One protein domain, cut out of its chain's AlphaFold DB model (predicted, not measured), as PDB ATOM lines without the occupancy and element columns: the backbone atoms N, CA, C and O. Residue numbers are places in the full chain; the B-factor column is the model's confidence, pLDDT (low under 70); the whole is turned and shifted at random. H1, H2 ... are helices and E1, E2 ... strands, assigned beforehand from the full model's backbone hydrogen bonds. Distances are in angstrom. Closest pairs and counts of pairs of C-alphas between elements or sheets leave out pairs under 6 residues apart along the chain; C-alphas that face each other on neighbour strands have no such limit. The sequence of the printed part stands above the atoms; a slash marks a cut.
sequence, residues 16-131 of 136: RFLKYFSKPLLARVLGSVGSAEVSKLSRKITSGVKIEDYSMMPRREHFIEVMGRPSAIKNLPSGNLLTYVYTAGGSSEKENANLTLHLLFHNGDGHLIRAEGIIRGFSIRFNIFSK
ATOM      1  N   ARG A  16     276.837 184.041 224.971       84.88
ATOM      2  CA  ARG A  16     277.948 183.167 225.384       84.88
ATOM      3  C   ARG A  16     278.037 181.857 224.593       84.88
ATOM      4  O   ARG A  16     279.127 181.330 224.411       84.88
ATOM      5  N   PHE A  17     276.919 181.343 224.080       81.19
ATOM      6  CA  PHE A  17     276.937 180.144 223.244       81.19
ATOM      7  C   PHE A  17     277.453 180.418 221.825       81.19
ATOM      8  O   PHE A  17     277.976 179.505 221.191       81.19
ATOM      9  N   LEU A  18     277.381 181.656 221.328       85.56
ATOM     10  CA  LEU A  18     277.908 182.031 220.009       85.56
ATOM     11  C   LEU A  18     279.440 181.954 219.935       85.56
ATOM     12  O   LEU A  18     279.983 181.967 218.836       85.56
ATOM     13  N   LYS A  19     280.127 181.823 221.081       87.50
ATOM     14  CA  LYS A  19     281.571 181.561 221.137       87.50
ATOM     15  C   LYS A  19     281.954 180.266 220.411       87.50
ATOM     16  O   LYS A  19     282.997 180.215 219.771       87.50
ATOM     17  N   TYR A  20     281.100 179.243 220.497       87.38
ATOM     18  CA  TYR A  20     281.371 177.907 219.950       87.38
ATOM     19  C   TYR A  20     280.321 177.430 218.951       87.38
ATOM     20  O   TYR A  20     280.605 176.575 218.117       87.38
ATOM     21  N   PHE A  21     279.108 177.979 219.006       81.62
ATOM     22  CA  PHE A  21     278.051 177.661 218.059       81.62
ATOM     23  C   PHE A  21     277.969 178.712 216.962       81.62
ATOM     24  O   PHE A  21     277.546 179.848 217.191       81.62
ATOM     25  N   SER A  22     278.287 178.305 215.736       84.56
ATOM     26  CA  SER A  22     278.089 179.169 214.580       84.56
ATOM     27  C   SER A  22     276.594 179.435 214.344       84.56
ATOM     28  O   SER A  22     275.737 178.565 214.530       84.56
ATOM     29  N   LYS A  23     276.258 180.650 213.892       83.25
ATOM     30  CA  LYS A  23     274.877 181.003 213.518       83.25
ATOM     31  C   LYS A  23     274.275 180.032 212.481       83.25
ATOM     32  O   LYS A  23     273.123 179.644 212.676       83.25
ATOM     33  N   PRO A  24     275.004 179.582 211.433       84.19
ATOM     34  CA  PRO A  24     274.490 178.583 210.493       84.19
ATOM     35  C   PRO A  24     274.136 177.249 211.156       84.19
ATOM     36  O   PRO A  24     273.093 176.669 210.850       84.19
ATOM     37  N   LEU A  25     274.964 176.779 212.095       82.06
ATOM     38  CA  LEU A  25     274.681 175.558 212.842       82.06
ATOM     39  C   LEU A  25     273.411 175.712 213.690       82.06
ATOM     40  O   LEU A  25     272.523 174.864 213.628       82.06
ATOM     41  N   LEU A  26     273.287 176.818 214.426       81.31
ATOM     42  CA  LEU A  26     272.089 177.107 215.220       81.31
ATOM     43  C   LEU A  26     270.833 177.177 214.350       81.31
ATOM     44  O   LEU A  26     269.805 176.618 214.721       81.31
ATOM     45  N   ALA A  27     270.915 177.803 213.175       81.81
ATOM     46  CA  ALA A  27     269.799 177.865 212.237       81.81
ATOM     47  C   ALA A  27     269.361 176.466 211.771       81.81
ATOM     48  O   ALA A  27     268.165 176.179 211.767       81.81
ATOM     49  N   ARG A  28     270.307 175.569 211.452       82.38
ATOM     50  CA  ARG A  28     270.005 174.172 211.081       82.38
ATOM     51  C   ARG A  28     269.345 173.403 212.225       82.38
ATOM     52  O   ARG A  28     268.331 172.740 212.012       82.38
ATOM     53  N   VAL A  29     269.887 173.515 213.439       80.69
ATOM     54  CA  VAL A  29     269.351 172.855 214.642       80.69
ATOM     55  C   VAL A  29     267.925 173.332 214.933       80.69
ATOM     56  O   VAL A  29     267.013 172.519 215.072       80.69
ATOM     57  N   LEU A  30     267.714 174.650 214.984       78.69
ATOM     58  CA  LEU A  30     266.412 175.243 215.291       78.69
ATOM     59  C   LEU A  30     265.380 174.981 214.188       78.69
ATOM     60  O   LEU A  30     264.227 174.682 214.500       78.69
ATOM     61  N   GLY A  31     265.787 175.052 212.918       77.62
ATOM     62  CA  GLY A  31     264.928 174.730 211.779       77.62
ATOM     63  C   GLY A  31     264.439 173.283 211.824       77.62
ATOM     64  O   GLY A  31     263.245 173.038 211.673       77.62
ATOM     65  N   SER A  32     265.337 172.345 212.140       78.69
ATOM     66  CA  SER A  32     264.995 170.933 212.335       78.69
ATOM     67  C   SER A  32     263.940 170.765 213.431       78.69
ATOM     68  O   SER A  32     262.878 170.202 213.163       78.69
ATOM     69  N   VAL A  33     264.158 171.338 214.622       75.00
ATOM     70  CA  VAL A  33     263.189 171.260 215.734       75.00
ATOM     71  C   VAL A  33     261.826 171.851 215.353       75.00
ATOM     72  O   VAL A  33     260.797 171.310 215.745       75.00
ATOM     73  N   GLY A  34     261.798 172.922 214.554       69.88
ATOM     74  CA  GLY A  34     260.556 173.508 214.037       69.88
ATOM     75  C   GLY A  34     259.775 172.600 213.076       69.88
ATOM     76  O   GLY A  34     258.565 172.765 212.944       69.88
ATOM     77  N   SER A  35     260.449 171.642 212.435       70.25
ATOM     78  CA  SER A  35     259.859 170.630 211.541       70.25
ATOM     79  C   SER A  35     259.621 169.268 212.205       70.25
ATOM     80  O   SER A  35     259.187 168.330 211.543       70.25
ATOM     81  N   ALA A  36     259.933 169.144 213.496       73.75
ATOM     82  CA  ALA A  36     259.938 167.870 214.196       73.75
ATOM     83  C   ALA A  36     258.536 167.277 214.374       73.75
ATOM     84  O   ALA A  36     257.567 167.978 214.677       73.75
ATOM     85  N   GLU A  37     258.449 165.954 214.259       69.00
ATOM     86  CA  GLU A  37     257.216 165.225 214.522       69.00
ATOM     87  C   GLU A  37     256.896 165.244 216.024       69.00
ATOM     88  O   GLU A  37     257.742 164.939 216.876       69.00
ATOM     89  N   VAL A  38     255.655 165.615 216.350       75.25
ATOM     90  CA  VAL A  38     255.162 165.694 217.728       75.25
ATOM     91  C   VAL A  38     254.304 164.470 218.024       75.25
ATOM     92  O   VAL A  38     253.141 164.394 217.627       75.25
ATOM     93  N   SER A  39     254.841 163.528 218.796       76.19
ATOM     94  CA  SER A  39     254.063 162.400 219.299       76.19
ATOM     95  C   SER A  39     253.298 162.820 220.555       76.19
ATOM     96  O   SER A  39     253.869 162.947 221.641       76.19
ATOM     97  N   LYS A  40     251.980 163.024 220.418       72.19
ATOM     98  CA  LYS A  40     251.097 163.367 221.548       72.19
ATOM     99  C   LYS A  40     251.005 162.235 222.575       72.19
ATOM    100  O   LYS A  40     251.035 162.514 223.769       72.19
ATOM    101  N   LEU A  41     250.957 160.980 222.115       78.94
ATOM    102  CA  LEU A  41     250.850 159.792 222.972       78.94
ATOM    103  C   LEU A  41     252.082 159.619 223.868       78.94
ATOM    104  O   LEU A  41     251.953 159.401 225.066       78.94
ATOM    105  N   SER A  42     253.281 159.766 223.295       78.69
ATOM    106  CA  SER A  42     254.539 159.615 224.042       78.69
ATOM    107  C   SER A  42     255.059 160.921 224.648       78.69
ATOM    108  O   SER A  42     256.121 160.922 225.267       78.69
ATOM    109  N   ARG A  43     254.328 162.037 224.474       80.75
ATOM    110  CA  ARG A  43     254.721 163.389 224.914       80.75
ATOM    111  C   ARG A  43     256.156 163.732 224.491       80.75
ATOM    112  O   ARG A  43     256.946 164.262 225.275       80.75
ATOM    113  N   LYS A  44     256.494 163.392 223.245       81.56
ATOM    114  CA  LYS A  44     257.858 163.466 222.723       81.56
ATOM    115  C   LYS A  44     257.910 164.209 221.397       81.56
ATOM    116  O   LYS A  44     257.125 163.932 220.493       81.56
ATOM    117  N   ILE A  45     258.893 165.090 221.269       80.81
ATOM    118  CA  ILE A  45     259.322 165.679 220.001       80.81
ATOM    119  C   ILE A  45     260.678 165.078 219.673       80.81
ATOM    120  O   ILE A  45     261.591 165.134 220.497       80.81
ATOM    121  N   THR A  46     260.811 164.487 218.489       82.44
ATOM    122  CA  THR A  46     262.106 163.990 218.014       82.44
ATOM    123  C   THR A  46     262.477 164.697 216.729       82.44
ATOM    124  O   THR A  46     261.698 164.739 215.786       82.44
ATOM    125  N   SER A  47     263.690 165.227 216.706       84.75
ATOM    126  CA  SER A  47     264.251 165.933 215.570       84.75
ATOM    127  C   SER A  47     265.683 165.498 215.324       84.75
ATOM    128  O   SER A  47     266.316 164.880 216.188       84.75
ATOM    129  N   GLY A  48     266.228 165.866 214.174       85.12
ATOM    130  CA  GLY A  48     267.662 165.780 213.972       85.12
ATOM    131  C   GLY A  48     268.156 166.423 212.693       85.12
ATOM    132  O   GLY A  48     267.376 166.854 211.842       85.12
ATOM    133  N   VAL A  49     269.474 166.517 212.589       84.12
ATOM    134  CA  VAL A  49     270.169 167.083 211.432       84.12
ATOM    135  C   VAL A  49     271.270 166.135 210.993       84.12
ATOM    136  O   VAL A  49     271.944 165.527 211.826       84.12
ATOM    137  N   LYS A  50     271.460 166.026 209.680       84.44
ATOM    138  CA  LYS A  50     272.672 165.436 209.114       84.44
ATOM    139  C   LYS A  50     273.742 166.516 209.048       84.44
ATOM    140  O   LYS A  50     273.464 167.632 208.605       84.44
ATOM    141  N   ILE A  51     274.935 166.192 209.527       79.25
ATOM    142  CA  ILE A  51     276.076 167.107 209.548       79.25
ATOM    143  C   ILE A  51     277.206 166.428 208.795       79.25
ATOM    144  O   ILE A  51     277.560 165.290 209.084       79.25
ATOM    145  N   GLU A  52     277.702 167.122 207.778       78.88
ATOM    146  CA  GLU A  52     278.753 166.619 206.892       78.88
ATOM    147  C   GLU A  52     280.142 166.854 207.484       78.88
ATOM    148  O   GLU A  52     281.034 166.040 207.282       78.88
ATOM    149  N   ASP A  53     280.298 167.937 208.249       77.19
ATOM    150  CA  ASP A  53     281.546 168.306 208.906       77.19
ATOM    151  C   ASP A  53     281.328 168.530 210.410       77.19
ATOM    152  O   ASP A  53     280.694 169.498 210.846       77.19
ATOM    153  N   TYR A  54     281.870 167.610 211.208       77.31
ATOM    154  CA  TYR A  54     281.830 167.652 212.668       77.31
ATOM    155  C   TYR A  54     282.804 168.655 213.281       77.31
ATOM    156  O   TYR A  54     282.663 168.970 214.461       77.31
ATOM    157  N   SER A  55     283.742 169.217 212.512       78.00
ATOM    158  CA  SER A  55     284.627 170.283 212.998       78.00
ATOM    159  C   SER A  55     283.836 171.513 213.462       78.00
ATOM    160  O   SER A  55     284.244 172.219 214.383       78.00
ATOM    161  N   MET A  56     282.651 171.721 212.876       76.44
ATOM    162  CA  MET A  56     281.736 172.797 213.236       76.44
ATOM    163  C   MET A  56     280.951 172.522 214.525       76.44
ATOM    164  O   MET A  56     280.276 173.427 215.021       76.44
ATOM    165  N   MET A  57     280.977 171.290 215.045       84.56
ATOM    166  CA  MET A  57     280.235 170.924 216.246       84.56
ATOM    167  C   MET A  57     280.995 171.293 217.515       84.56
ATOM    168  O   MET A  57     282.153 170.909 217.684       84.56
ATOM    169  N   PRO A  58     280.335 171.962 218.474       85.62
ATOM    170  CA  PRO A  58     280.931 172.183 219.773       85.62
ATOM    171  C   PRO A  58     281.201 170.852 220.475       85.62
ATOM    172  O   PRO A  58     280.365 169.941 220.485       85.62
ATOM    173  N   ARG A  59     282.378 170.775 221.088       90.19
ATOM    174  CA  ARG A  59     282.826 169.637 221.878       90.19
ATOM    175  C   ARG A  59     282.362 169.757 223.317       90.19
ATOM    176  O   ARG A  59     281.944 170.824 223.767       90.19
ATOM    177  N   ARG A  60     282.464 168.659 224.056       90.94
ATOM    178  CA  ARG A  60     282.068 168.568 225.466       90.94
ATOM    179  C   ARG A  60     282.594 169.725 226.323       90.94
ATOM    180  O   ARG A  60     281.835 170.327 227.078       90.94
ATOM    181  N   GLU A  61     283.874 170.047 226.197       91.12
ATOM    182  CA  GLU A  61     284.558 171.121 226.919       91.12
ATOM    183  C   GLU A  61     283.920 172.492 226.668       91.12
ATOM    184  O   GLU A  61     283.711 173.247 227.615       91.12
ATOM    185  N   HIS A  62     283.494 172.770 225.435       91.31
ATOM    186  CA  HIS A  62     282.808 174.012 225.078       91.31
ATOM    187  C   HIS A  62     281.463 174.145 225.802       91.31
ATOM    188  O   HIS A  62     281.081 175.236 226.225       91.31
ATOM    189  N   PHE A  63     280.738 173.036 225.982       90.31
ATOM    190  CA  PHE A  63     279.494 173.042 226.750       90.31
ATOM    191  C   PHE A  63     279.742 173.264 228.237       90.31
ATOM    192  O   PHE A  63     279.025 174.056 228.839       90.31
ATOM    193  N   ILE A  64     280.746 172.605 228.821       92.06
ATOM    194  CA  ILE A  64     281.104 172.803 230.234       92.06
ATOM    195  C   ILE A  64     281.511 174.258 230.480       92.06
ATOM    196  O   ILE A  64     281.116 174.853 231.478       92.06
ATOM    197  N   GLU A  65     282.251 174.863 229.555       92.38
ATOM    198  CA  GLU A  65     282.644 176.265 229.672       92.38
ATOM    199  C   GLU A  65     281.436 177.215 229.633       92.38
ATOM    200  O   GLU A  65     281.316 178.114 230.462       92.38
ATOM    201  N   VAL A  66     280.512 177.013 228.690       89.56
ATOM    202  CA  VAL A  66     279.381 177.932 228.480       89.56
ATOM    203  C   VAL A  66     278.229 177.703 229.466       89.56
ATOM    204  O   VAL A  66     277.484 178.636 229.794       89.56
ATOM    205  N   MET A  67     278.031 176.462 229.905       88.62
ATOM    206  CA  MET A  67     276.913 176.056 230.763       88.62
ATOM    207  C   MET A  67     277.316 175.879 232.228       88.62
ATOM    208  O   MET A  67     276.433 175.794 233.082       88.62
ATOM    209  N   GLY A  68     278.616 175.867 232.520       90.88
ATOM    210  CA  GLY A  68     279.165 175.574 233.836       90.88
ATOM    211  C   GLY A  68     279.309 174.073 234.094       90.88
ATOM    212  O   GLY A  68     279.182 173.230 233.204       90.88
ATOM    213  N   ARG A  69     279.583 173.722 235.353       93.69
ATOM    214  CA  ARG A  69     279.762 172.327 235.764       93.69
ATOM    215  C   ARG A  69     278.438 171.550 235.628       93.69
ATOM    216  O   ARG A  69     277.431 171.997 236.178       93.69
ATOM    217  N   PRO A  70     278.424 170.381 234.963       95.19
ATOM    218  CA  PRO A  70     277.236 169.536 234.895       95.19
ATOM    219  C   PRO A  70     276.896 168.947 236.269       95.19
ATOM    220  O   PRO A  70     277.778 168.692 237.092       95.19
ATOM    221  N   SER A  71     275.613 168.670 236.486       95.38
ATOM    222  CA  SER A  71     275.105 167.995 237.685       95.38
ATOM    223  C   SER A  71     275.604 166.552 237.781       95.38
ATOM    224  O   SER A  71     275.843 166.055 238.877       95.38
ATOM    225  N   ALA A  72     275.779 165.878 236.640       96.31
ATOM    226  CA  ALA A  72     276.370 164.546 236.576       96.31
ATOM    227  C   ALA A  72     277.102 164.310 235.250       96.31
ATOM    228  O   ALA A  72     276.767 164.897 234.219       96.31
ATOM    229  N   ILE A  73     278.087 163.413 235.291       95.19
ATOM    230  CA  ILE A  73     278.810 162.914 234.122       95.19
ATOM    231  C   ILE A  73     278.773 161.389 234.180       95.19
ATOM    232  O   ILE A  73     279.124 160.804 235.205       95.19
ATOM    233  N   LYS A  74     278.364 160.744 233.087       96.19
ATOM    234  CA  LYS A  74     278.334 159.283 232.970       96.19
ATOM    235  C   LYS A  74     279.055 158.836 231.703       96.19
ATOM    236  O   LYS A  74     278.708 159.263 230.607       96.19
ATOM    237  N   ASN A  75     280.023 157.938 231.854       93.75
ATOM    238  CA  ASN A  75     280.652 157.258 230.726       93.75
ATOM    239  C   ASN A  75     279.753 156.101 230.282       93.75
ATOM    240  O   ASN A  75     279.396 155.241 231.088       93.75
ATOM    241  N   LEU A  76     279.360 156.099 229.014       91.12
ATOM    242  CA  LEU A  76     278.587 155.046 228.369       91.12
ATOM    243  C   LEU A  76     279.435 154.419 227.253       91.12
ATOM    244  O   LEU A  76     280.288 155.104 226.678       91.12
ATOM    245  N   PRO A  77     279.161 153.160 226.864       89.00
ATOM    246  CA  PRO A  77     279.788 152.568 225.681       89.00
ATOM    247  C   PRO A  77     279.604 153.433 224.424       89.00
ATOM    248  O   PRO A  77     280.499 153.534 223.595       89.00
ATOM    249  N   SER A  78     278.456 154.109 224.323       82.94
ATOM    250  CA  SER A  78     278.081 154.974 223.203       82.94
ATOM    251  C   SER A  78     278.567 156.424 223.305       82.94
ATOM    252  O   SER A  78     278.331 157.191 222.373       82.94
ATOM    253  N   GLY A  79     279.188 156.835 224.415       91.25
ATOM    254  CA  GLY A  79     279.609 158.223 224.590       91.25
ATOM    255  C   GLY A  79     279.730 158.705 226.034       91.25
ATOM    256  O   GLY A  79     279.419 157.995 226.988       91.25
ATOM    257  N   ASN A  80     280.108 159.969 226.200       93.88
ATOM    258  CA  ASN A  80     280.098 160.663 227.482       93.88
ATOM    259  C   ASN A  80     278.796 161.462 227.626       93.88
ATOM    260  O   ASN A  80     278.514 162.355 226.829       93.88
ATOM    261  N   LEU A  81     277.983 161.123 228.626       96.31
ATOM    262  CA  LEU A  81     276.718 161.786 228.910       96.31
ATOM    263  C   LEU A  81     276.908 162.850 229.992       96.31
ATOM    264  O   LEU A  81     277.259 162.528 231.128       96.31
ATOM    265  N   LEU A  82     276.617 164.099 229.647       96.56
ATOM    266  CA  LEU A  82     276.515 165.218 230.579       96.56
ATOM    267  C   LEU A  82     275.051 165.468 230.918       96.56
ATOM    268  O   LEU A  82     274.216 165.608 230.021       96.56
ATOM    269  N   THR A  83     274.765 165.594 232.209       96.00
ATOM    270  CA  THR A  83     273.439 165.951 232.714       96.00
ATOM    271  C   THR A  83     273.492 167.308 233.396       96.00
ATOM    272  O   THR A  83     274.270 167.507 234.327       96.00
ATOM    273  N   TYR A  84     272.622 168.217 232.967       93.25
ATOM    274  CA  TYR A  84     272.363 169.494 233.626       93.25
ATOM    275  C   TYR A  84     270.926 169.513 234.132       93.25
ATOM    276  O   TYR A  84     270.006 169.160 233.393       93.25
ATOM    277  N   VAL A  85     270.727 169.939 235.375       90.38
ATOM    278  CA  VAL A  85     269.397 170.127 235.960       90.38
ATOM    279  C   VAL A  85     269.205 171.606 236.252       90.38
ATOM    280  O   VAL A  85     269.950 172.196 237.030       90.38
ATOM    281  N   TYR A  86     268.203 172.198 235.614       84.56
ATOM    282  CA  TYR A  86     267.793 173.576 235.830       84.56
ATOM    283  C   TYR A  86     266.428 173.585 236.495       84.56
ATOM    284  O   TYR A  86     265.442 173.138 235.909       84.56
ATOM    285  N   THR A  87     266.365 174.132 237.702       80.06
ATOM    286  CA  THR A  87     265.102 174.409 238.379       80.06
ATOM    287  C   THR A  87     264.785 175.881 238.180       80.06
ATOM    288  O   THR A  87     265.447 176.751 238.740       80.06
ATOM    289  N   ALA A  88     263.793 176.170 237.342       66.62
ATOM    290  CA  ALA A  88     263.217 177.503 237.296       66.62
ATOM    291  C   ALA A  88     262.238 177.619 238.468       66.62
ATOM    292  O   ALA A  88     261.210 176.937 238.473       66.62
ATOM    293  N   GLY A  89     262.590 178.439 239.463       57.41
ATOM    294  CA  GLY A  89     261.701 178.788 240.567       57.41
ATOM    295  C   GLY A  89     260.539 179.628 240.050       57.41
ATOM    296  O   GLY A  89     260.756 180.690 239.467       57.41
ATOM    297  N   GLY A  90     259.320 179.124 240.210       57.69
ATOM    298  CA  GLY A  90     258.101 179.896 240.009       57.69
ATOM    299  C   GLY A  90     257.652 180.560 241.309       57.69
ATOM    300  O   GLY A  90     258.173 180.266 242.383       57.69
ATOM    301  N   SER A  91     256.644 181.424 241.224       56.88
ATOM    302  CA  SER A  91     255.975 182.016 242.394       56.88
ATOM    303  C   SER A  91     255.206 180.988 243.240       56.88
ATOM    304  O   SER A  91     254.763 181.305 244.340       56.88
ATOM    305  N   SER A  92     255.052 179.753 242.752       51.34
ATOM    306  CA  SER A  92     254.469 178.626 243.485       51.34
ATOM    307  C   SER A  92     255.118 177.288 243.108       51.34
ATOM    308  O   SER A  92     255.678 177.132 242.022       51.34
ATOM    309  N   GLU A  93     254.974 176.268 243.964       56.12
ATOM    310  CA  GLU A  93     255.476 174.910 243.688       56.12
ATOM    311  C   GLU A  93     254.922 174.299 242.390       56.12
ATOM    312  O   GLU A  93     255.621 173.549 241.713       56.12
ATOM    313  N   LYS A  94     253.691 174.655 241.994       54.56
ATOM    314  CA  LYS A  94     253.075 174.211 240.727       54.56
ATOM    315  C   LYS A  94     253.694 174.874 239.493       54.56
ATOM    316  O   LYS A  94     253.550 174.369 238.378       54.56
ATOM    317  N   GLU A  95     254.366 176.004 239.676       56.38
ATOM    318  CA  GLU A  95     255.037 176.739 238.608       56.38
ATOM    319  C   GLU A  95     256.500 176.335 238.452       56.38
ATOM    320  O   GLU A  95     257.048 176.514 237.360       56.38
ATOM    321  N   ASN A  96     257.089 175.701 239.472       62.28
ATOM    322  CA  ASN A  96     258.438 175.160 239.397       62.28
ATOM    323  C   ASN A  96     258.563 174.231 238.184       62.28
ATOM    324  O   ASN A  96     257.839 173.244 238.019       62.28
ATOM    325  N   ALA A  97     259.474 174.582 237.283       65.12
ATOM    326  CA  ALA A  97     259.772 173.782 236.111       65.12
ATOM    327  C   ALA A  97     261.191 173.245 236.244       65.12
ATOM    328  O   ALA A  97     262.160 174.001 236.212       65.12
ATOM    329  N   ASN A  98     261.295 171.925 236.365       79.94
ATOM    330  CA  ASN A  98     262.566 171.233 236.240       79.94
ATOM    331  C   ASN A  98     262.798 170.932 234.761       79.94
ATOM    332  O   ASN A  98     262.015 170.209 234.137       79.94
ATOM    333  N   LEU A  99     263.853 171.523 234.213       84.94
ATOM    334  CA  LEU A  99     264.420 171.168 232.925       84.94
ATOM    335  C   LEU A  99     265.657 170.310 233.181       84.94
ATOM    336  O   LEU A  99     266.661 170.795 233.699       84.94
ATOM    337  N   THR A 100     265.600 169.054 232.762       90.75
ATOM    338  CA  THR A 100     266.781 168.193 232.693       90.75
ATOM    339  C   THR A 100     267.296 168.196 231.265       90.75
ATOM    340  O   THR A 100     266.550 167.880 230.342       90.75
ATOM    341  N   LEU A 101     268.563 168.542 231.075       92.69
ATOM    342  CA  LEU A 101     269.237 168.489 229.787       92.69
ATOM    343  C   LEU A 101     270.287 167.380 229.799       92.69
ATOM    344  O   LEU A 101     271.201 167.378 230.620       92.69
ATOM    345  N   HIS A 102     270.163 166.465 228.849       95.12
ATOM    346  CA  HIS A 102     271.098 165.388 228.572       95.12
ATOM    347  C   HIS A 102     271.853 165.686 227.280       95.12
ATOM    348  O   HIS A 102     271.238 165.831 226.226       95.12
ATOM    349  N   LEU A 103     273.178 165.756 227.358       94.50
ATOM    350  CA  LEU A 103     274.064 165.962 226.217       94.50
ATOM    351  C   LEU A 103     274.998 164.760 226.089       94.50
ATOM    352  O   LEU A 103     275.831 164.530 226.962       94.50
ATOM    353  N   LEU A 104     274.834 163.979 225.025       94.56
ATOM    354  CA  LEU A 104     275.658 162.811 224.738       94.56
ATOM    355  C   LEU A 104     276.719 163.169 223.700       94.56
ATOM    356  O   LEU A 104     276.379 163.573 222.585       94.56
ATOM    357  N   PHE A 105     277.979 162.968 224.064       93.25
ATOM    358  CA  PHE A 105     279.146 163.234 223.229       93.25
ATOM    359  C   PHE A 105     279.818 161.939 222.796       93.25
ATOM    360  O   PHE A 105     279.864 160.986 223.569       93.25
ATOM    361  N   HIS A 106     280.366 161.910 221.586       90.81
ATOM    362  CA  HIS A 106     281.122 160.765 221.091       90.81
ATOM    363  C   HIS A 106     282.424 160.570 221.885       90.81
ATOM    364  O   HIS A 106     283.079 161.544 222.251       90.81
ATOM    365  N   ASN A 107     282.810 159.318 222.152       84.56
ATOM    366  CA  ASN A 107     283.995 159.009 222.967       84.56
ATOM    367  C   ASN A 107     285.324 159.305 222.254       84.56
ATOM    368  O   ASN A 107     286.321 159.532 222.930       84.56
ATOM    369  N   GLY A 108     285.353 159.278 220.917       82.19
ATOM    370  CA  GLY A 108     286.584 159.483 220.147       82.19
ATOM    371  C   GLY A 108     286.942 160.958 219.982       82.19
ATOM    372  O   GLY A 108     287.911 161.454 220.542       82.19
ATOM    373  N   ASP A 109     286.143 161.669 219.197       80.56
ATOM    374  CA  ASP A 109     286.378 163.049 218.758       80.56
ATOM    375  C   ASP A 109     285.581 164.099 219.555       80.56
ATOM    376  O   ASP A 109     285.728 165.301 219.324       80.56
ATOM    377  N   GLY A 110     284.767 163.667 220.525       86.69
ATOM    378  CA  GLY A 110     284.157 164.546 221.524       86.69
ATOM    379  C   GLY A 110     283.019 165.433 221.017       86.69
ATOM    380  O   GLY A 110     282.581 166.315 221.761       86.69
ATOM    381  N   HIS A 111     282.530 165.233 219.786       87.56
ATOM    382  CA  HIS A 111     281.415 166.010 219.235       87.56
ATOM    383  C   HIS A 111     280.071 165.580 219.838       87.56
ATOM    384  O   HIS A 111     279.895 164.449 220.299       87.56
ATOM    385  N   LEU A 112     279.094 166.487 219.832       89.38
ATOM    386  CA  LEU A 112     277.740 166.195 220.300       89.38
ATOM    387  C   LEU A 112     277.008 165.251 219.329       89.38
ATOM    388  O   LEU A 112     276.843 165.581 218.161       89.38
ATOM    389  N   ILE A 113     276.487 164.129 219.829       89.62
ATOM    390  CA  ILE A 113     275.678 163.172 219.051       89.62
ATOM    391  C   ILE A 113     274.183 163.357 219.332       89.62
ATOM    392  O   ILE A 113     273.330 163.171 218.462       89.62
ATOM    393  N   ARG A 114     273.825 163.699 220.575       91.00
ATOM    394  CA  ARG A 114     272.422 163.843 220.981       91.00
ATOM    395  C   ARG A 114     272.260 164.881 222.077       91.00
ATOM    396  O   ARG A 114     272.993 164.862 223.060       91.00
ATOM    397  N   ALA A 115     271.232 165.710 221.940       90.88
ATOM    398  CA  ALA A 115     270.707 166.545 223.011       90.88
ATOM    399  C   ALA A 115     269.281 166.100 223.351       90.88
ATOM    400  O   ALA A 115     268.476 165.840 222.458       90.88
ATOM    401  N   GLU A 116     268.937 166.012 224.628       91.56
ATOM    402  CA  GLU A 116     267.577 165.721 225.072       91.56
ATOM    403  C   GLU A 116     267.208 166.625 226.246       91.56
ATOM    404  O   GLU A 116     267.846 166.585 227.292       91.56
ATOM    405  N   GLY A 117     266.189 167.459 226.050       90.00
ATOM    406  CA  GLY A 117     265.596 168.290 227.090       90.00
ATOM    407  C   GLY A 117     264.310 167.656 227.603       90.00
ATOM    408  O   GLY A 117     263.408 167.370 226.819       90.00
ATOM    409  N   ILE A 118     264.208 167.455 228.911       88.44
ATOM    410  CA  ILE A 118     263.037 166.891 229.579       88.44
ATOM    411  C   ILE A 118     262.448 167.969 230.479       88.44
ATOM    412  O   ILE A 118     263.119 168.450 231.388       88.44
ATOM    413  N   ILE A 119     261.192 168.339 230.240       83.69
ATOM    414  CA  ILE A 119     260.476 169.344 231.026       83.69
ATOM    415  C   ILE A 119     259.046 168.881 231.296       83.69
ATOM    416  O   ILE A 119     258.296 168.571 230.373       83.69
ATOM    417  N   ARG A 120     258.651 168.805 232.574       77.75
ATOM    418  CA  ARG A 120     257.288 168.412 233.006       77.75
ATOM    419  C   ARG A 120     256.765 167.115 232.345       77.75
ATOM    420  O   ARG A 120     255.597 167.023 231.961       77.75
ATOM    421  N   GLY A 121     257.642 166.120 232.180       74.62
ATOM    422  CA  GLY A 121     257.326 164.833 231.540       74.62
ATOM    423  C   GLY A 121     257.217 164.878 230.010       74.62
ATOM    424  O   GLY A 121     256.815 163.892 229.406       74.62
ATOM    425  N   PHE A 122     257.552 166.007 229.383       79.69
ATOM    426  CA  PHE A 122     257.680 166.152 227.938       79.69
ATOM    427  C   PHE A 122     259.156 166.057 227.541       79.69
ATOM    428  O   PHE A 122     259.990 166.719 228.161       79.69
ATOM    429  N   SER A 123     259.486 165.252 226.530       84.31
ATOM    430  CA  SER A 123     260.864 165.102 226.035       84.31
ATOM    431  C   SER A 123     261.024 165.737 224.654       84.31
ATOM    432  O   SER A 123     260.268 165.446 223.729       84.31
ATOM    433  N   ILE A 124     262.031 166.593 224.506       83.12
ATOM    434  CA  ILE A 124     262.474 167.156 223.231       83.12
ATOM    435  C   ILE A 124     263.853 166.583 222.949       83.12
ATOM    436  O   ILE A 124     264.837 166.956 223.588       83.12
ATOM    437  N   ARG A 125     263.928 165.670 221.984       86.50
ATOM    438  CA  ARG A 125     265.163 165.006 221.582       86.50
ATOM    439  C   ARG A 125     265.637 165.527 220.237       86.50
ATOM    440  O   ARG A 125     264.894 165.531 219.261       86.50
ATOM    441  N   PHE A 126     266.909 165.876 220.188       85.38
ATOM    442  CA  PHE A 126     267.626 166.282 218.999       85.38
ATOM    443  C   PHE A 126     268.782 165.316 218.741       85.38
ATOM    444  O   PHE A 126     269.650 165.141 219.596       85.38
ATOM    445  N   ASN A 127     268.787 164.675 217.576       86.69
ATOM    446  CA  ASN A 127     269.850 163.768 217.152       86.69
ATOM    447  C   ASN A 127     270.722 164.426 216.078       86.69
ATOM    448  O   ASN A 127     270.220 165.108 215.185       86.69
ATOM    449  N   ILE A 128     272.022 164.179 216.148       84.50
ATOM    450  CA  ILE A 128     272.979 164.549 215.113       84.50
ATOM    451  C   ILE A 128     273.394 163.256 214.418       84.50
ATOM    452  O   ILE A 128     273.801 162.294 215.069       84.50
ATOM    453  N   PHE A 129     273.207 163.217 213.103       80.19
ATOM    454  CA  PHE A 129     273.466 162.039 212.284       80.19
ATOM    455  C   PHE A 129     274.715 162.247 211.430       80.19
ATOM    456  O   PHE A 129     274.864 163.292 210.788       80.19
ATOM    457  N   SER A 130     275.567 161.221 211.378       68.06
ATOM    458  CA  SER A 130     276.725 161.161 210.479       68.06
ATOM    459  C   SER A 130     276.324 160.594 209.125       68.06
ATOM    460  O   SER A 130     275.445 159.731 209.044       68.06
ATOM    461  N   LYS A 131     277.020 161.013 208.067       54.88
ATOM    462  CA  LYS A 131     276.957 160.352 206.758       54.88
ATOM    463  C   LYS A 131     277.370 158.872 206.846       54.88
ATOM    464  O   LYS A 131     276.804 158.060 206.127       54.88
TER     465      LYS A 131
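Overview. This is residues 16 to 131 of the 136 residues of an uncharacterized protein of Candidatus Dadabacteria bacterium (UniProt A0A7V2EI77). A single, twisted sheet of seven strands forms a wall, with the helices H2 and H3 over one face in two layers, helices on one side and sheet on the other, and no named helix over the other face. The short helix H1 is off the sheet, close to H3, and the turn between E4 and E5 sticks out with residues 90 to 95. The 116 printed residues hold three named helices and seven named strands, in the order H1 H2 E1 E2 H3 E3 E4 E5 E6 E7; the class is mixed, helices and strands. Across the sheet the order is E1 E2 E7 E6 E5 E4 E3, and it is mixed, with E2 and E7 parallel and the other neighbours antiparallel. The whole is compact, with a radius of gyration of the C-alphas of 14.8 A and spans of 44 by 32 by 30 A.

Arrangement. The strands E3, residues 72 to 76, E4, residues 79 to 88, E5, residues 97 to 105, E6, residues 112 to 119, and E7, residues 122 to 130, form a meander, each strand the antiparallel neighbour of the one before. E3 and E4 form a hairpin with N 74 and O 81 at 2.9 A. E4 and E5, also a hairpin, have N 84 and O 101 at 2.9 A. The hairpin of E5 and E6 has N 102 and O 116 at 2.8 A, and that of E6 and E7 has N 124 and O 117 at 2.8 A. On the other side of E7 from E6 is E2, residues 44 to 51, parallel to E7 at 18 degrees, with N 47 and O 125 at 2.8 A. E1, residues 37 to 39, is an edge strand and forms a hairpin with E2, with N 39 and O 44 at 2.9 A; the other edge strand is E3. From edge to edge the strands' lines turn by 77 degrees. H2, residues 23 to 34, is on the sheet at a height over the sheet of 9.4 A. It lies over E2 and, only just, along the strands, at 28 degrees to E2 on the local plane; the closest C-alphas are those of Val 33 and Ser 47, 5.4 A apart. H3, residues 60 to 67, is on the same face at a height over the sheet of 9.2 A, over E5 and along the strands at 11 degrees to E5 on the local plane; the closest C-alphas are those of Arg 60 and Phe 105, 6.5 A apart. H2 and H3 are apart. H1, residues 16 to 19, is not on the sheet; it is close to H3 but not clearly touching, with the C-alphas of Phe 17 and Val 66 closest at 6.2 A. In H2 and H3 every O i to N i+4 pair is within hydrogen-bond range, while H1 is too short for such a pair.

Along the chain. H1 begins at C-alpha 16, (277.948, 183.167, 225.384). H2 is 16.2 A long, H3 10.5 A. E4, the longest strand by residues, measures 28.3 A, from C-alpha 79 at (279.609, 158.223, 224.590). E7 measures 26.3 A, E5 25.5 A, E2 22.8 A, E6 20.6 A, E3 12.7 A and E1 6.4 A. E7 ends at C-alpha 130, (276.725, 161.161, 210.479).

Size, cuts and confidence. The C-alphas farthest apart are those of Ser 92 and Lys 131, 46.8 A. The printed part has no cut, and no link is long. Mean pLDDT of the printed part is 82.6; residues 34, 37, 88 to 97 and 130 to 131 are under 70.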